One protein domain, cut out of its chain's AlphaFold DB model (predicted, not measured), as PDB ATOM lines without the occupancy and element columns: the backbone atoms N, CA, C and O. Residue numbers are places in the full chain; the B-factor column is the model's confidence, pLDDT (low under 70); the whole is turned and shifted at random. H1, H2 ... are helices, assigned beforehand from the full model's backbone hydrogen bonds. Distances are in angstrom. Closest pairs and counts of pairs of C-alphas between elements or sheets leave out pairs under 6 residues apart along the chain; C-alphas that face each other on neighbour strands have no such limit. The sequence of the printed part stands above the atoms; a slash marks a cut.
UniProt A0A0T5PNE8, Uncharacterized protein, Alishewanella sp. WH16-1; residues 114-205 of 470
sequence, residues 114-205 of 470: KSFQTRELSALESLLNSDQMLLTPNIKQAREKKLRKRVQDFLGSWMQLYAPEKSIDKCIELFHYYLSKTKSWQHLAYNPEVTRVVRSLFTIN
ATOM      1  N   LYS A 114     -33.684  28.279  -5.936       48.72
ATOM      2  CA  LYS A 114     -32.958  28.426  -4.667       48.72
ATOM      3  C   LYS A 114     -31.977  27.237  -4.480       48.72
ATOM      4  O   LYS A 114     -32.046  26.519  -3.489       48.72
ATOM      5  N   SER A 115     -31.133  26.921  -5.465       51.12
ATOM      6  CA  SER A 115     -30.173  25.818  -5.339       51.12
ATOM      7  C   SER A 115     -29.009  26.281  -4.475       51.12
ATOM      8  O   SER A 115     -28.288  27.202  -4.863       51.12
ATOM      9  N   PHE A 116     -28.807  25.641  -3.333       54.75
ATOM     10  CA  PHE A 116     -27.625  25.890  -2.516       54.75
ATOM     11  C   PHE A 116     -26.340  25.533  -3.263       54.75
ATOM     12  O   PHE A 116     -26.342  24.670  -4.149       54.75
ATOM     13  N   GLN A 117     -25.244  26.217  -2.936       57.78
ATOM     14  CA  GLN A 117     -23.983  26.038  -3.632       57.78
ATOM     15  C   GLN A 117     -23.472  24.615  -3.407       57.78
ATOM     16  O   GLN A 117     -23.551  24.037  -2.321       57.78
ATOM     17  N   THR A 118     -22.809  24.069  -4.427       59.62
ATOM     18  CA  THR A 118     -22.056  22.810  -4.320       59.62
ATOM     19  C   THR A 118     -21.026  22.866  -3.184       59.62
ATOM     20  O   THR A 118     -20.669  21.834  -2.632       59.62
ATOM     21  N   ARG A 119     -20.573  24.072  -2.806       59.84
ATOM     22  CA  ARG A 119     -19.610  24.307  -1.726       59.84
ATOM     23  C   ARG A 119     -20.178  24.023  -0.335       59.84
ATOM     24  O   ARG A 119     -19.487  23.373   0.445       59.84
ATOM     25  N   GLU A 120     -21.394  24.469  -0.011       68.75
ATOM     26  CA  GLU A 120     -21.994  24.165   1.301       68.75
ATOM     27  C   GLU A 120     -22.290  22.668   1.442       68.75
ATOM     28  O   GLU A 120     -21.973  22.062   2.462       68.75
ATOM     29  N   LEU A 121     -22.792  22.045   0.375       70.38
ATOM     30  CA  LEU A 121     -23.064  20.608   0.349       70.38
ATOM     31  C   LEU A 121     -21.768  19.772   0.368       70.38
ATOM     32  O   LEU A 121     -21.701  18.760   1.059       70.38
ATOM     33  N   SER A 122     -20.684  20.250  -0.253       69.00
ATOM     34  CA  SER A 122     -19.355  19.627  -0.115       69.00
ATOM     35  C   SER A 122     -18.767  19.751   1.292       69.00
ATOM     36  O   SER A 122     -17.958  18.918   1.698       69.00
ATOM     37  N   ALA A 123     -19.168  20.770   2.063       76.50
ATOM     38  CA  ALA A 123     -18.778  20.885   3.464       76.50
ATOM     39  C   ALA A 123     -19.491  19.833   4.326       76.50
ATOM     40  O   ALA A 123     -18.867  19.301   5.241       76.50
ATOM     41  N   LEU A 124     -20.744  19.490   3.998       80.56
ATOM     42  CA  LEU A 124     -21.469  18.377   4.614       80.56
ATOM     43  C   LEU A 124     -20.795  17.036   4.291       80.56
ATOM     44  O   LEU A 124     -20.529  16.259   5.199       80.56
ATOM     45  N   GLU A 125     -20.435  16.792   3.033       80.44
ATOM     46  CA  GLU A 125     -19.702  15.580   2.635       80.44
ATOM     47  C   GLU A 125     -18.318  15.490   3.300       80.44
ATOM     48  O   GLU A 125     -17.924  14.446   3.815       80.44
ATOM     49  N   SER A 126     -17.599  16.612   3.377       80.25
ATOM     50  CA  SER A 126     -16.316  16.695   4.091       80.25
ATOM     51  C   SER A 126     -16.459  16.451   5.595       80.25
ATOM     52  O   SER A 126     -15.517  15.973   6.221       80.25
ATOM     53  N   LEU A 127     -17.608  16.806   6.179       81.88
ATOM     54  CA  LEU A 127     -17.923  16.541   7.580       81.88
ATOM     55  C   LEU A 127     -18.255  15.060   7.804       81.88
ATOM     56  O   LEU A 127     -17.825  14.503   8.802       81.88
ATOM     57  N   LEU A 128     -18.956  14.408   6.874       81.38
ATOM     58  CA  LEU A 128     -19.236  12.966   6.938       81.38
ATOM     59  C   LEU A 128     -17.956  12.129   6.800       81.38
ATOM     60  O   LEU A 128     -17.800  11.114   7.471       81.38
ATOM     61  N   ASN A 129     -17.009  12.590   5.982       81.62
ATOM     62  CA  ASN A 129     -15.725  11.925   5.760       81.62
ATOM     63  C   ASN A 129     -14.617  12.397   6.723       81.62
ATOM     64  O   ASN A 129     -13.442  12.094   6.500       81.62
ATOM     65  N   SER A 130     -14.944  13.138   7.794       75.06
ATOM     66  CA  SER A 130     -13.936  13.680   8.722       75.06
ATOM     67  C   SER A 130     -13.108  12.591   9.401       75.06
ATOM     68  O   SER A 130     -11.939  12.814   9.720       75.06
ATOM     69  N   ASP A 131     -13.680  11.401   9.590       68.06
ATOM     70  CA  ASP A 131     -12.995  10.274  10.226       68.06
ATOM     71  C   ASP A 131     -11.926   9.615   9.365       68.06
ATOM     72  O   ASP A 131     -10.984   9.042   9.907       68.06
ATOM     73  N   GLN A 132     -11.994   9.802   8.050       73.81
ATOM     74  CA  GLN A 132     -11.032   9.262   7.092       73.81
ATOM     75  C   GLN A 132      -9.850  10.213   6.828       73.81
ATOM     76  O   GLN A 132      -8.965   9.907   6.030       73.81
ATOM     77  N   MET A 133      -9.809  11.382   7.479       71.38
ATOM     78  CA  MET A 133      -8.752  12.372   7.263       71.38
ATOM     79  C   MET A 133      -7.466  12.020   8.027       71.38
ATOM     80  O   MET A 133      -7.463  11.934   9.254       71.38
ATOM     81  N   LEU A 134      -6.346  11.921   7.304       75.06
ATOM     82  CA  LEU A 134      -4.996  11.741   7.854       75.06
ATOM     83  C   LEU A 134      -4.438  13.071   8.403       75.06
ATOM     84  O   LEU A 134      -3.551  13.683   7.811       75.06
ATOM     85  N   LEU A 135      -4.998  13.560   9.511       80.00
ATOM     86  CA  LEU A 135      -4.597  14.813  10.167       80.00
ATOM     87  C   LEU A 135      -4.245  14.579  11.639       80.00
ATOM     88  O   LEU A 135      -4.763  13.665  12.277       80.00
ATOM     89  N   THR A 136      -3.398  15.445  12.204       80.50
ATOM     90  CA  THR A 136      -3.125  15.445  13.650       80.50
ATOM     91  C   THR A 136      -4.393  15.812  14.435       80.50
ATOM     92  O   THR A 136      -5.226  16.576  13.933       80.50
ATOM     93  N   PRO A 137      -4.566  15.312  15.673       76.12
ATOM     94  CA  PRO A 137      -5.816  15.456  16.425       76.12
ATOM     95  C   PRO A 137      -6.245  16.919  16.617       76.12
ATOM     96  O   PRO A 137      -7.416  17.244  16.425       76.12
ATOM     97  N   ASN A 138      -5.299  17.825  16.881       78.44
ATOM     98  CA  ASN A 138      -5.587  19.251  17.075       78.44
ATOM     99  C   ASN A 138      -6.084  19.928  15.784       78.44
ATOM    100  O   ASN A 138      -7.033  20.712  15.810       78.44
ATOM    101  N   ILE A 139      -5.476  19.601  14.636       76.81
ATOM    102  CA  ILE A 139      -5.880  20.139  13.329       76.81
ATOM    103  C   ILE A 139      -7.228  19.546  12.902       76.81
ATOM    104  O   ILE A 139      -8.079  20.272  12.380       76.81
ATOM    105  N   LYS A 140      -7.451  18.250  13.164       79.62
ATOM    106  CA  LYS A 140      -8.721  17.564  12.892       79.62
ATOM    107  C   LYS A 140      -9.871  18.228  13.659       79.62
ATOM    108  O   LYS A 140     -10.846  18.630  13.030       79.62
ATOM    109  N   GLN A 141      -9.716  18.458  14.965       80.00
ATOM    110  CA  GLN A 141     -10.732  19.120  15.797       80.00
ATOM    111  C   GLN A 141     -11.029  20.561  15.350       80.00
ATOM    112  O   GLN A 141     -12.193  20.951  15.233       80.00
ATOM    113  N   ALA A 142      -9.997  21.359  15.051       78.44
ATOM    114  CA  ALA A 142     -10.178  22.736  14.588       78.44
ATOM    115  C   ALA A 142     -10.926  22.801  13.243       78.44
ATOM    116  O   ALA A 142     -11.823  23.631  13.052       78.44
ATOM    117  N   ARG A 143     -10.590  21.898  12.314       79.44
ATOM    118  CA  ARG A 143     -11.235  21.803  11.000       79.44
ATOM    119  C   ARG A 143     -12.670  21.298  11.101       79.44
ATOM    120  O   ARG A 143     -13.544  21.866  10.451       79.44
ATOM    121  N   GLU A 144     -12.925  20.295  11.934       80.62
ATOM    122  CA  GLU A 144     -14.269  19.768  12.184       80.62
ATOM    123  C   GLU A 144     -15.180  20.844  12.784       80.62
ATOM    124  O   GLU A 144     -16.288  21.048  12.297       80.62
ATOM    125  N   LYS A 145     -14.689  21.630  13.752       81.94
ATOM    126  CA  LYS A 145     -15.427  22.770  14.317       81.94
ATOM    127  C   LYS A 145     -15.790  23.809  13.247       81.94
ATOM    128  O   LYS A 145     -16.917  24.301  13.222       81.94
ATOM    129  N   LYS A 146     -14.860  24.120  12.333       80.94
ATOM    130  CA  LYS A 146     -15.096  25.052  11.215       80.94
ATOM    131  C   LYS A 146     -16.118  24.504  10.212       80.94
ATOM    132  O   LYS A 146     -16.979  25.254   9.756       80.94
ATOM    133  N   LEU A 147     -16.040  23.213   9.880       79.75
ATOM    134  CA  LEU A 147     -16.987  22.547   8.981       79.75
ATOM    135  C   LEU A 147     -18.383  22.452   9.602       79.75
ATOM    136  O   LEU A 147     -19.347  22.822   8.940       79.75
ATOM    137  N   ARG A 148     -18.495  22.054  10.876       80.62
ATOM    138  CA  ARG A 148     -19.769  22.012  11.613       80.62
ATOM    139  C   ARG A 148     -20.456  23.372  11.620       80.62
ATOM    140  O   ARG A 148     -21.620  23.439  11.245       80.62
ATOM    141  N   LYS A 149     -19.728  24.449  11.941       79.25
ATOM    142  CA  LYS A 149     -20.270  25.818  11.898       79.25
ATOM    143  C   LYS A 149     -20.804  26.175  10.506       79.25
ATOM    144  O   LYS A 149     -21.927  26.635  10.373       79.25
ATOM    145  N   ARG A 150     -20.041  25.870   9.453       75.94
ATOM    146  CA  ARG A 150     -20.451  26.134   8.067       75.94
ATOM    147  C   ARG A 150     -21.696  25.345   7.648       75.94
ATOM    148  O   ARG A 150     -22.548  25.884   6.950       75.94
ATOM    149  N   VAL A 151     -21.799  24.078   8.057       79.69
ATOM    150  CA  VAL A 151     -22.981  23.241   7.796       79.69
ATOM    151  C   VAL A 151     -24.188  23.740   8.599       79.69
ATOM    152  O   VAL A 151     -25.297  23.728   8.075       79.69
ATOM    153  N   GLN A 152     -23.993  24.236   9.824       78.38
ATOM    154  CA  GLN A 152     -25.052  24.867  10.622       78.38
ATOM    155  C   GLN A 152     -25.580  26.147   9.970       78.38
ATOM    156  O   GLN A 152     -26.791  26.280   9.806       78.38
ATOM    157  N   ASP A 153     -24.694  27.047   9.540       73.62
ATOM    158  CA  ASP A 153     -25.070  28.288   8.849       73.62
ATOM    159  C   ASP A 153     -25.855  27.983   7.556       73.62
ATOM    160  O   ASP A 153     -26.866  28.621   7.241       73.62
ATOM    161  N   PHE A 154     -25.429  26.939   6.838       77.75
ATOM    162  CA  PHE A 154     -26.111  26.411   5.661       77.75
ATOM    163  C   PHE A 154     -27.509  25.863   5.982       77.75
ATOM    164  O   PHE A 154     -28.476  26.270   5.340       77.75
ATOM    165  N   LEU A 155     -27.639  24.970   6.968       77.19
ATOM    166  CA  LEU A 155     -28.929  24.384   7.350       77.19
ATOM    167  C   LEU A 155     -29.897  25.448   7.882       77.19
ATOM    168  O   LEU A 155     -31.081  25.397   7.563       77.19
ATOM    169  N   GLY A 156     -29.397  26.444   8.620       73.38
ATOM    170  CA  GLY A 156     -30.191  27.588   9.071       73.38
ATOM    171  C   GLY A 156     -30.735  28.412   7.902       73.38
ATOM    172  O   GLY A 156     -31.927  28.716   7.858       73.38
ATOM    173  N   SER A 157     -29.892  28.691   6.905       69.81
ATOM    174  CA  SER A 157     -30.305  29.371   5.667       69.81
ATOM    175  C   SER A 157     -31.286  28.518   4.846       69.81
ATOM    176  O   SER A 157     -32.238  29.038   4.265       69.81
ATOM    177  N   TRP A 158     -31.093  27.194   4.827       76.75
ATOM    178  CA  TRP A 158     -31.987  26.238   4.170       76.75
ATOM    179  C   TRP A 158     -33.376  26.204   4.801       76.75
ATOM    180  O   TRP A 158     -34.373  26.314   4.083       76.75
ATOM    181  N   MET A 159     -33.450  26.143   6.131       73.56
ATOM    182  CA  MET A 159     -34.717  26.148   6.858       73.56
ATOM    183  C   MET A 159     -35.533  27.406   6.563       73.56
ATOM    184  O   MET A 159     -36.704  27.296   6.209       73.56
ATOM    185  N   GLN A 160     -34.906  28.585   6.607       69.19
ATOM    186  CA  GLN A 160     -35.578  29.857   6.308       69.19
ATOM    187  C   GLN A 160     -36.199  29.895   4.905       69.19
ATOM    188  O   GLN A 160     -37.202  30.569   4.681       69.19
ATOM    189  N   LEU A 161     -35.610  29.177   3.948       65.56
ATOM    190  CA  LEU A 161     -36.007  29.227   2.546       65.56
ATOM    191  C   LEU A 161     -37.028  28.160   2.142       65.56
ATOM    192  O   LEU A 161     -37.739  28.387   1.154       65.56
ATOM    193  N   TYR A 162     -37.071  27.025   2.846       68.25
ATOM    194  CA  TYR A 162     -37.770  25.812   2.406       68.25
ATOM    195  C   TYR A 162     -38.596  25.096   3.480       68.25
ATOM    196  O   TYR A 162     -39.445  24.282   3.118       68.25
ATOM    197  N   ALA A 163     -38.381  25.379   4.767       65.75
ATOM    198  CA  ALA A 163     -39.066  24.707   5.869       65.75
ATOM    199  C   ALA A 163     -39.709  25.739   6.820       65.75
ATOM    200  O   ALA A 163     -39.083  26.154   7.794       65.75
ATOM    201  N   PRO A 164     -40.959  26.167   6.558       58.28
ATOM    202  CA  PRO A 164     -41.685  27.077   7.448       58.28
ATOM    203  C   PRO A 164     -42.159  26.402   8.749       58.28
ATOM    204  O   PRO A 164     -42.489  27.086   9.717       58.28
ATOM    205  N   GLU A 165     -42.200  25.067   8.789       61.72
ATOM    206  CA  GLU A 165     -42.622  24.288   9.955       61.72
ATOM    207  C   GLU A 165     -41.463  24.013  10.920       61.72
ATOM    208  O   GLU A 165     -40.353  23.681  10.512       61.72
ATOM    209  N   LYS A 166     -41.739  24.110  12.226       63.25
ATOM    210  CA  LYS A 166     -40.735  24.040  13.305       63.25
ATOM    211  C   LYS A 166     -40.429  22.617  13.806       63.25
ATOM    212  O   LYS A 166     -39.744  22.467  14.812       63.25
ATOM    213  N   SER A 167     -40.952  21.577  13.154       76.00
ATOM    214  CA  SER A 167     -40.719  20.186  13.569       76.00
ATOM    215  C   SER A 167     -39.415  19.646  12.982       76.00
ATOM    216  O   SER A 167     -39.268  19.571  11.762       76.00
ATOM    217  N   ILE A 168     -38.487  19.222  13.847       72.62
ATOM    218  CA  ILE A 168     -37.158  18.712  13.466       72.62
ATOM    219  C   ILE A 168     -37.274  17.529  12.496       72.62
ATOM    220  O   ILE A 168     -36.575  17.489  11.483       72.62
ATOM    221  N   ASP A 169     -38.179  16.587  12.763       77.25
ATOM    222  CA  ASP A 169     -38.339  15.399  11.919       77.25
ATOM    223  C   ASP A 169     -38.905  15.748  10.537       77.25
ATOM    224  O   ASP A 169     -38.469  15.186   9.530       77.25
ATOM    225  N   LYS A 170     -39.790  16.753  10.457       77.50
ATOM    226  CA  LYS A 170     -40.303  17.239   9.171       77.50
ATOM    227  C   LYS A 170     -39.245  18.020   8.390       77.50
ATOM    228  O   LYS A 170     -39.140  17.850   7.177       77.50
ATOM    229  N   CYS A 171     -38.410  18.813   9.064       77.62
ATOM    230  CA  CYS A 171     -37.266  19.478   8.437       77.62
ATOM    231  C   CYS A 171     -36.280  18.466   7.840       77.62
ATOM    232  O   CYS A 171     -35.798  18.668   6.728       77.62
ATOM    233  N   ILE A 172     -36.011  17.363   8.545       80.94
ATOM    234  CA  ILE A 172     -35.138  16.283   8.064       80.94
ATOM    235  C   ILE A 172     -35.740  15.595   6.832       80.94
ATOM    236  O   ILE A 172     -35.033  15.370   5.850       80.94
ATOM    237  N   GLU A 173     -37.039  15.291   6.848       82.50
ATOM    238  CA  GLU A 173     -37.738  14.691   5.705       82.50
ATOM    239  C   GLU A 173     -37.683  15.604   4.471       82.50
ATOM    240  O   GLU A 173     -37.313  15.169   3.378       82.50
ATOM    241  N   LEU A 174     -37.977  16.895   4.658       81.69
ATOM    242  CA  LEU A 174     -37.905  17.907   3.604       81.69
ATOM    243  C   LEU A 174     -36.470  18.102   3.091       81.69
ATOM    244  O   LEU A 174     -36.268  18.326   1.896       81.69
ATOM    245  N   PHE A 175     -35.466  17.979   3.962       82.88
ATOM    246  CA  PHE A 175     -34.058  18.072   3.584       82.88
ATOM    247  C   PHE A 175     -33.627  16.881   2.727       82.88
ATOM    248  O   PHE A 175     -33.013  17.065   1.677       82.88
ATOM    249  N   HIS A 176     -34.020  15.661   3.098       85.81
ATOM    250  CA  HIS A 176     -33.771  14.469   2.280       85.81
ATOM    251  C   HIS A 176     -34.512  14.506   0.946       85.81
ATOM    252  O   HIS A 176     -33.949  14.125  -0.080       85.81
ATOM    253  N   TYR A 177     -35.731  15.045   0.923       84.25
ATOM    254  CA  TYR A 177     -36.460  15.309  -0.317       84.25
ATOM    255  C   TYR A 177     -35.751  16.347  -1.206       84.25
ATOM    256  O   TYR A 177     -35.709  16.217  -2.430       84.25
ATOM    257  N   TYR A 178     -35.141  17.373  -0.611       81.12
ATOM    258  CA  TYR A 178     -34.318  18.339  -1.338       81.12
ATOM    259  C   TYR A 178     -33.044  17.692  -1.916       81.12
ATOM    260  O   TYR A 178     -32.699  17.923  -3.082       81.12
ATOM    261  N   LEU A 179     -32.366  16.837  -1.140       82.50
ATOM    262  CA  LEU A 179     -31.199  16.083  -1.608       82.50
ATOM    263  C   LEU A 179     -31.561  15.132  -2.756       82.50
ATOM    264  O   LEU A 179     -30.820  15.066  -3.736       82.50
ATOM    265  N   SER A 180     -32.717  14.461  -2.689       84.75
ATOM    266  CA  SER A 180     -33.150  13.512  -3.724       84.75
ATOM    267  C   SER A 180     -33.434  14.184  -5.071       84.75
ATOM    268  O   SER A 180     -33.146  13.610  -6.121       84.75
ATOM    269  N   LYS A 181     -33.918  15.434  -5.062       79.19
ATOM    270  CA  LYS A 181     -34.100  16.243  -6.280       79.19
ATOM    271  C   LYS A 181     -32.793  16.749  -6.887       79.19
ATOM    272  O   LYS A 181     -32.767  17.136  -8.058       79.19
ATOM    273  N   THR A 182     -31.710  16.774  -6.118       76.56
ATOM    274  CA  THR A 182     -30.441  17.351  -6.557       76.56
ATOM    275  C   THR A 182     -29.541  16.265  -7.148       76.56
ATOM    276  O   THR A 182     -28.937  15.494  -6.412       76.56
ATOM    277  N   LYS A 183     -29.388  16.231  -8.485       72.00
ATOM    278  CA  LYS A 183     -28.638  15.177  -9.214       72.00
ATOM    279  C   LYS A 183     -27.251  14.853  -8.632       72.00
ATOM    280  O   LYS A 183     -26.856  13.695  -8.620       72.00
ATOM    281  N   SER A 184     -26.509  15.851  -8.148       68.00
ATOM    282  CA  SER A 184     -25.161  15.660  -7.581       68.00
ATOM    283  C   SER A 184     -25.149  15.037  -6.181       68.00
ATOM    284  O   SER A 184     -24.144  14.460  -5.787       68.00
ATOM    285  N   TRP A 185     -26.251  15.137  -5.435       73.75
ATOM    286  CA  TRP A 185     -26.320  14.812  -4.004       73.75
ATOM    287  C   TRP A 185     -27.395  13.774  -3.671       73.75
ATOM    288  O   TRP A 185     -27.618  13.464  -2.504       73.75
ATOM    289  N   GLN A 186     -28.017  13.188  -4.695       80.50
ATOM    290  CA  GLN A 186     -29.014  12.130  -4.552       80.50
ATOM    291  C   GLN A 186     -28.473  10.919  -3.773       80.50
ATOM    292  O   GLN A 186     -29.221  10.289  -3.038       80.50
ATOM    293  N   HIS A 187     -27.171  10.633  -3.874       82.06
ATOM    294  CA  HIS A 187     -26.510   9.551  -3.136       82.06
ATOM    295  C   HIS A 187     -26.439   9.786  -1.613       82.06
ATOM    296  O   HIS A 187     -26.240   8.838  -0.859       82.06
ATOM    297  N   LEU A 188     -26.601  11.034  -1.152       80.00
ATOM    298  CA  LEU A 188     -26.681  11.382   0.271       80.00
ATOM    299  C   LEU A 188     -28.122  11.393   0.798       80.00
ATOM    300  O   LEU A 188     -28.325  11.426   2.014       80.00
ATOM    301  N   ALA A 189     -29.121  11.378  -0.086       82.69
ATOM    302  CA  ALA A 189     -30.519  11.358   0.317       82.69
ATOM    303  C   ALA A 189     -30.843  10.045   1.045       82.69
ATOM    304  O   ALA A 189     -30.456   8.964   0.607       82.69
ATOM    305  N   TYR A 190     -31.563  10.149   2.160       84.75
ATOM    306  CA  TYR A 190     -31.984   9.040   3.022       84.75
ATOM    307  C   TYR A 190     -30.842   8.220   3.647       84.75
ATOM    308  O   TYR A 190     -31.075   7.133   4.171       84.75
ATOM    309  N   ASN A 191     -29.614   8.750   3.667       85.44
ATOM    310  CA  ASN A 191     -28.511   8.118   4.386       85.44
ATOM    311  C   ASN A 191     -28.687   8.303   5.919       85.44
ATOM    312  O   ASN A 191     -28.912   9.433   6.384       85.44
ATOM    313  N   PRO A 192     -28.579   7.232   6.732       83.56
ATOM    314  CA  PRO A 192     -28.689   7.322   8.190       83.56
ATOM    315  C   PRO A 192     -27.613   8.221   8.821       83.56
ATOM    316  O   PRO A 192     -27.903   8.926   9.786       83.56
ATOM    317  N   GLU A 193     -26.410   8.280   8.246       82.00
ATOM    318  CA  GLU A 193     -25.315   9.128   8.738       82.00
ATOM    319  C   GLU A 193     -25.617  10.616   8.565       82.00
ATOM    320  O   GLU A 193     -25.445  11.412   9.489       82.00
ATOM    321  N   VAL A 194     -26.170  10.988   7.407       83.12
ATOM    322  CA  VAL A 194     -26.637  12.356   7.136       83.12
ATOM    323  C   VAL A 194     -27.742  12.727   8.118       83.12
ATOM    324  O   VAL A 194     -27.714  13.805   8.703       83.12
ATOM    325  N   THR A 195     -28.681  11.810   8.354       83.75
ATOM    326  CA  THR A 195     -29.784  12.004   9.303       83.75
ATOM    327  C   THR A 195     -29.268  12.243  10.719       83.75
ATOM    328  O   THR A 195     -29.718  13.170  11.389       83.75
ATOM    329  N   ARG A 196     -28.284  11.453  11.163       82.81
ATOM    330  CA  ARG A 196     -27.646  11.581  12.477       82.81
ATOM    331  C   ARG A 196     -26.940  12.926  12.637       82.81
ATOM    332  O   ARG A 196     -27.151  13.603  13.641       82.81
ATOM    333  N   VAL A 197     -26.142  13.329  11.645       81.81
ATOM    334  CA  VAL A 197     -25.418  14.608  11.668       81.81
ATOM    335  C   VAL A 197     -26.397  15.775  11.654       81.81
ATOM    336  O   VAL A 197     -26.345  16.608  12.554       81.81
ATOM    337  N   VAL A 198     -27.333  15.817  10.708       81.62
ATOM    338  CA  VAL A 198     -28.321  16.900  10.586       81.62
ATOM    339  C   VAL A 198     -29.177  17.010  11.853       81.62
ATOM    340  O   VAL A 198     -29.332  18.107  12.384       81.62
ATOM    341  N   ARG A 199     -29.635  15.882  12.416       80.81
ATOM    342  CA  ARG A 199     -30.352  15.852  13.699       80.81
ATOM    343  C   ARG A 199     -29.496  16.403  14.840       80.81
ATOM    344  O   ARG A 199     -29.973  17.258  15.572       80.81
ATOM    345  N   SER A 200     -28.224  15.999  14.946       78.81
ATOM    346  CA  SER A 200     -27.311  16.532  15.971       78.81
ATOM    347  C   SER A 200     -27.105  18.046  15.854       78.81
ATOM    348  O   SER A 200     -27.011  18.736  16.864       78.81
ATOM    349  N   LEU A 201     -27.085  18.580  14.630       75.12
ATOM    350  CA  LEU A 201     -26.934  20.013  14.383       75.12
ATOM    351  C   LEU A 201     -28.220  20.795  14.681       75.12
ATOM    352  O   LEU A 201     -28.120  21.951  15.084       75.12
ATOM    353  N   PHE A 202     -29.395  20.171  14.538       71.19
ATOM    354  CA  PHE A 202     -30.675  20.757  14.937       71.19
ATOM    355  C   PHE A 202     -30.917  20.712  16.452       71.19
ATOM    356  O   PHE A 202     -31.462  21.664  16.989       71.19
ATOM    357  N   THR A 203     -30.482  19.665  17.164       60.28
ATOM    358  CA  THR A 203     -30.677  19.548  18.626       60.28
ATOM    359  C   THR A 203     -29.812  20.518  19.437       60.28
ATOM    360  O   THR A 203     -30.200  20.917  20.528       60.28
ATOM    361  N   ILE A 204     -28.643  20.914  18.921       53.62
ATOM    362  CA  ILE A 204     -27.716  21.834  19.614       53.62
ATOM    363  C   ILE A 204     -28.263  23.273  19.674       53.62
ATOM    364  O   ILE A 204     -27.832  24.052  20.520       53.62
ATOM    365  N   ASN A 205     -29.244  23.605  18.833       49.88
ATOM    366  CA  ASN A 205     -29.910  24.895  18.841       49.88
ATOM    367  C   ASN A 205     -31.377  24.709  19.258       49.88
ATOM    368  O   ASN A 205     -32.220  24.378  18.424       49.88
TER     369      ASN A 205
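AT A GLANCE: This is residues 114 to 205 of the 470 residues of an uncharacterized protein of Alishewanella sp. WH16-1 (UniProt A0A0T5PNE8). One long helix, H2, makes the longest axis; the shorter H1 crosses it near its middle, and the helical hairpin of H3 and H4 stands crosswise to it, with H3 near the last turns of H2 and H4 nearer its middle. The printed part has 92 residues with four named helices, in the order H1, H2, H3, H4, and no named strand. Its class is all helix, and the helix packing is mostly crossed, meaning that the helices that touch stand at large angles to each other. The whole is compact, with a radius of gyration of the C-alphas of 13.2 A and spans of 40 by 29 by 23 A.

IN THESE COORDINATES: Before the first helix come residues 114 to 117. H1 holds residues 118 to 128 and begins at C-alpha 118, (-22.056, 22.810, -4.320). H2 holds residues 137 to 162 and is 36.4 A long, from C-alpha 137 at (-5.816, 15.456, 16.425) to C-alpha 162 at (-37.770, 25.812, 2.406). H3 holds residues 168 to 181 and is 20.1 A long. H4 holds residues 192 to 203, is 16.2 A long and ends at C-alpha 203, (-30.677, 19.548, 18.626). Short helical runs without a name lie at residues 130 to 132 and 186 to 188.

HOW THE PARTS SIT: H1 touches H2 at a steep tilt of 49 degrees, opposite ways; the closest C-alphas, those of Leu 124 and Val 151, are 6.0 A apart. H2 touches H1 with residues 144 to 154 alone. H2 and H3 are close but not clearly touching and about perpendicular at 89 degrees, with the C-alphas of Met 159 and Cys 171 closest at 7.3 A. H2 and H4 are also close but not clearly touching, about perpendicular at 80 degrees; their closest C-alphas, those of Gln 152 and Leu 201, are 6.4 A apart. H3 and H4 form a helical hairpin and touch at a steep tilt of 45 degrees, opposite ways. Their closest C-alphas are those of Ile 168 and Phe 202, at 7.0 A, and H3 touches H4 with residues 168 to 172 alone. H1 and H4 only just touch, with 3 pairs of C-alphas within 8 A, the closest being Leu 128 and Glu 193 at 7.4 A. H1 and H3 are apart. In H1, H2, H3 and H4 every O i to N i+4 pair is within hydrogen-bond range.

THE WHOLE: The two C-alphas farthest apart, those of Thr 136 and Pro 164, are 40.8 A from each other. The printed part has no cut. The link from H2 to H3 is tight, and those from H1 to H2 and from H3 to H4 are short. The mean pLDDT of the printed part is 75.1; 21 residues are under 70, among them residues 114 to 120, 160 to 166 and 203 to 205.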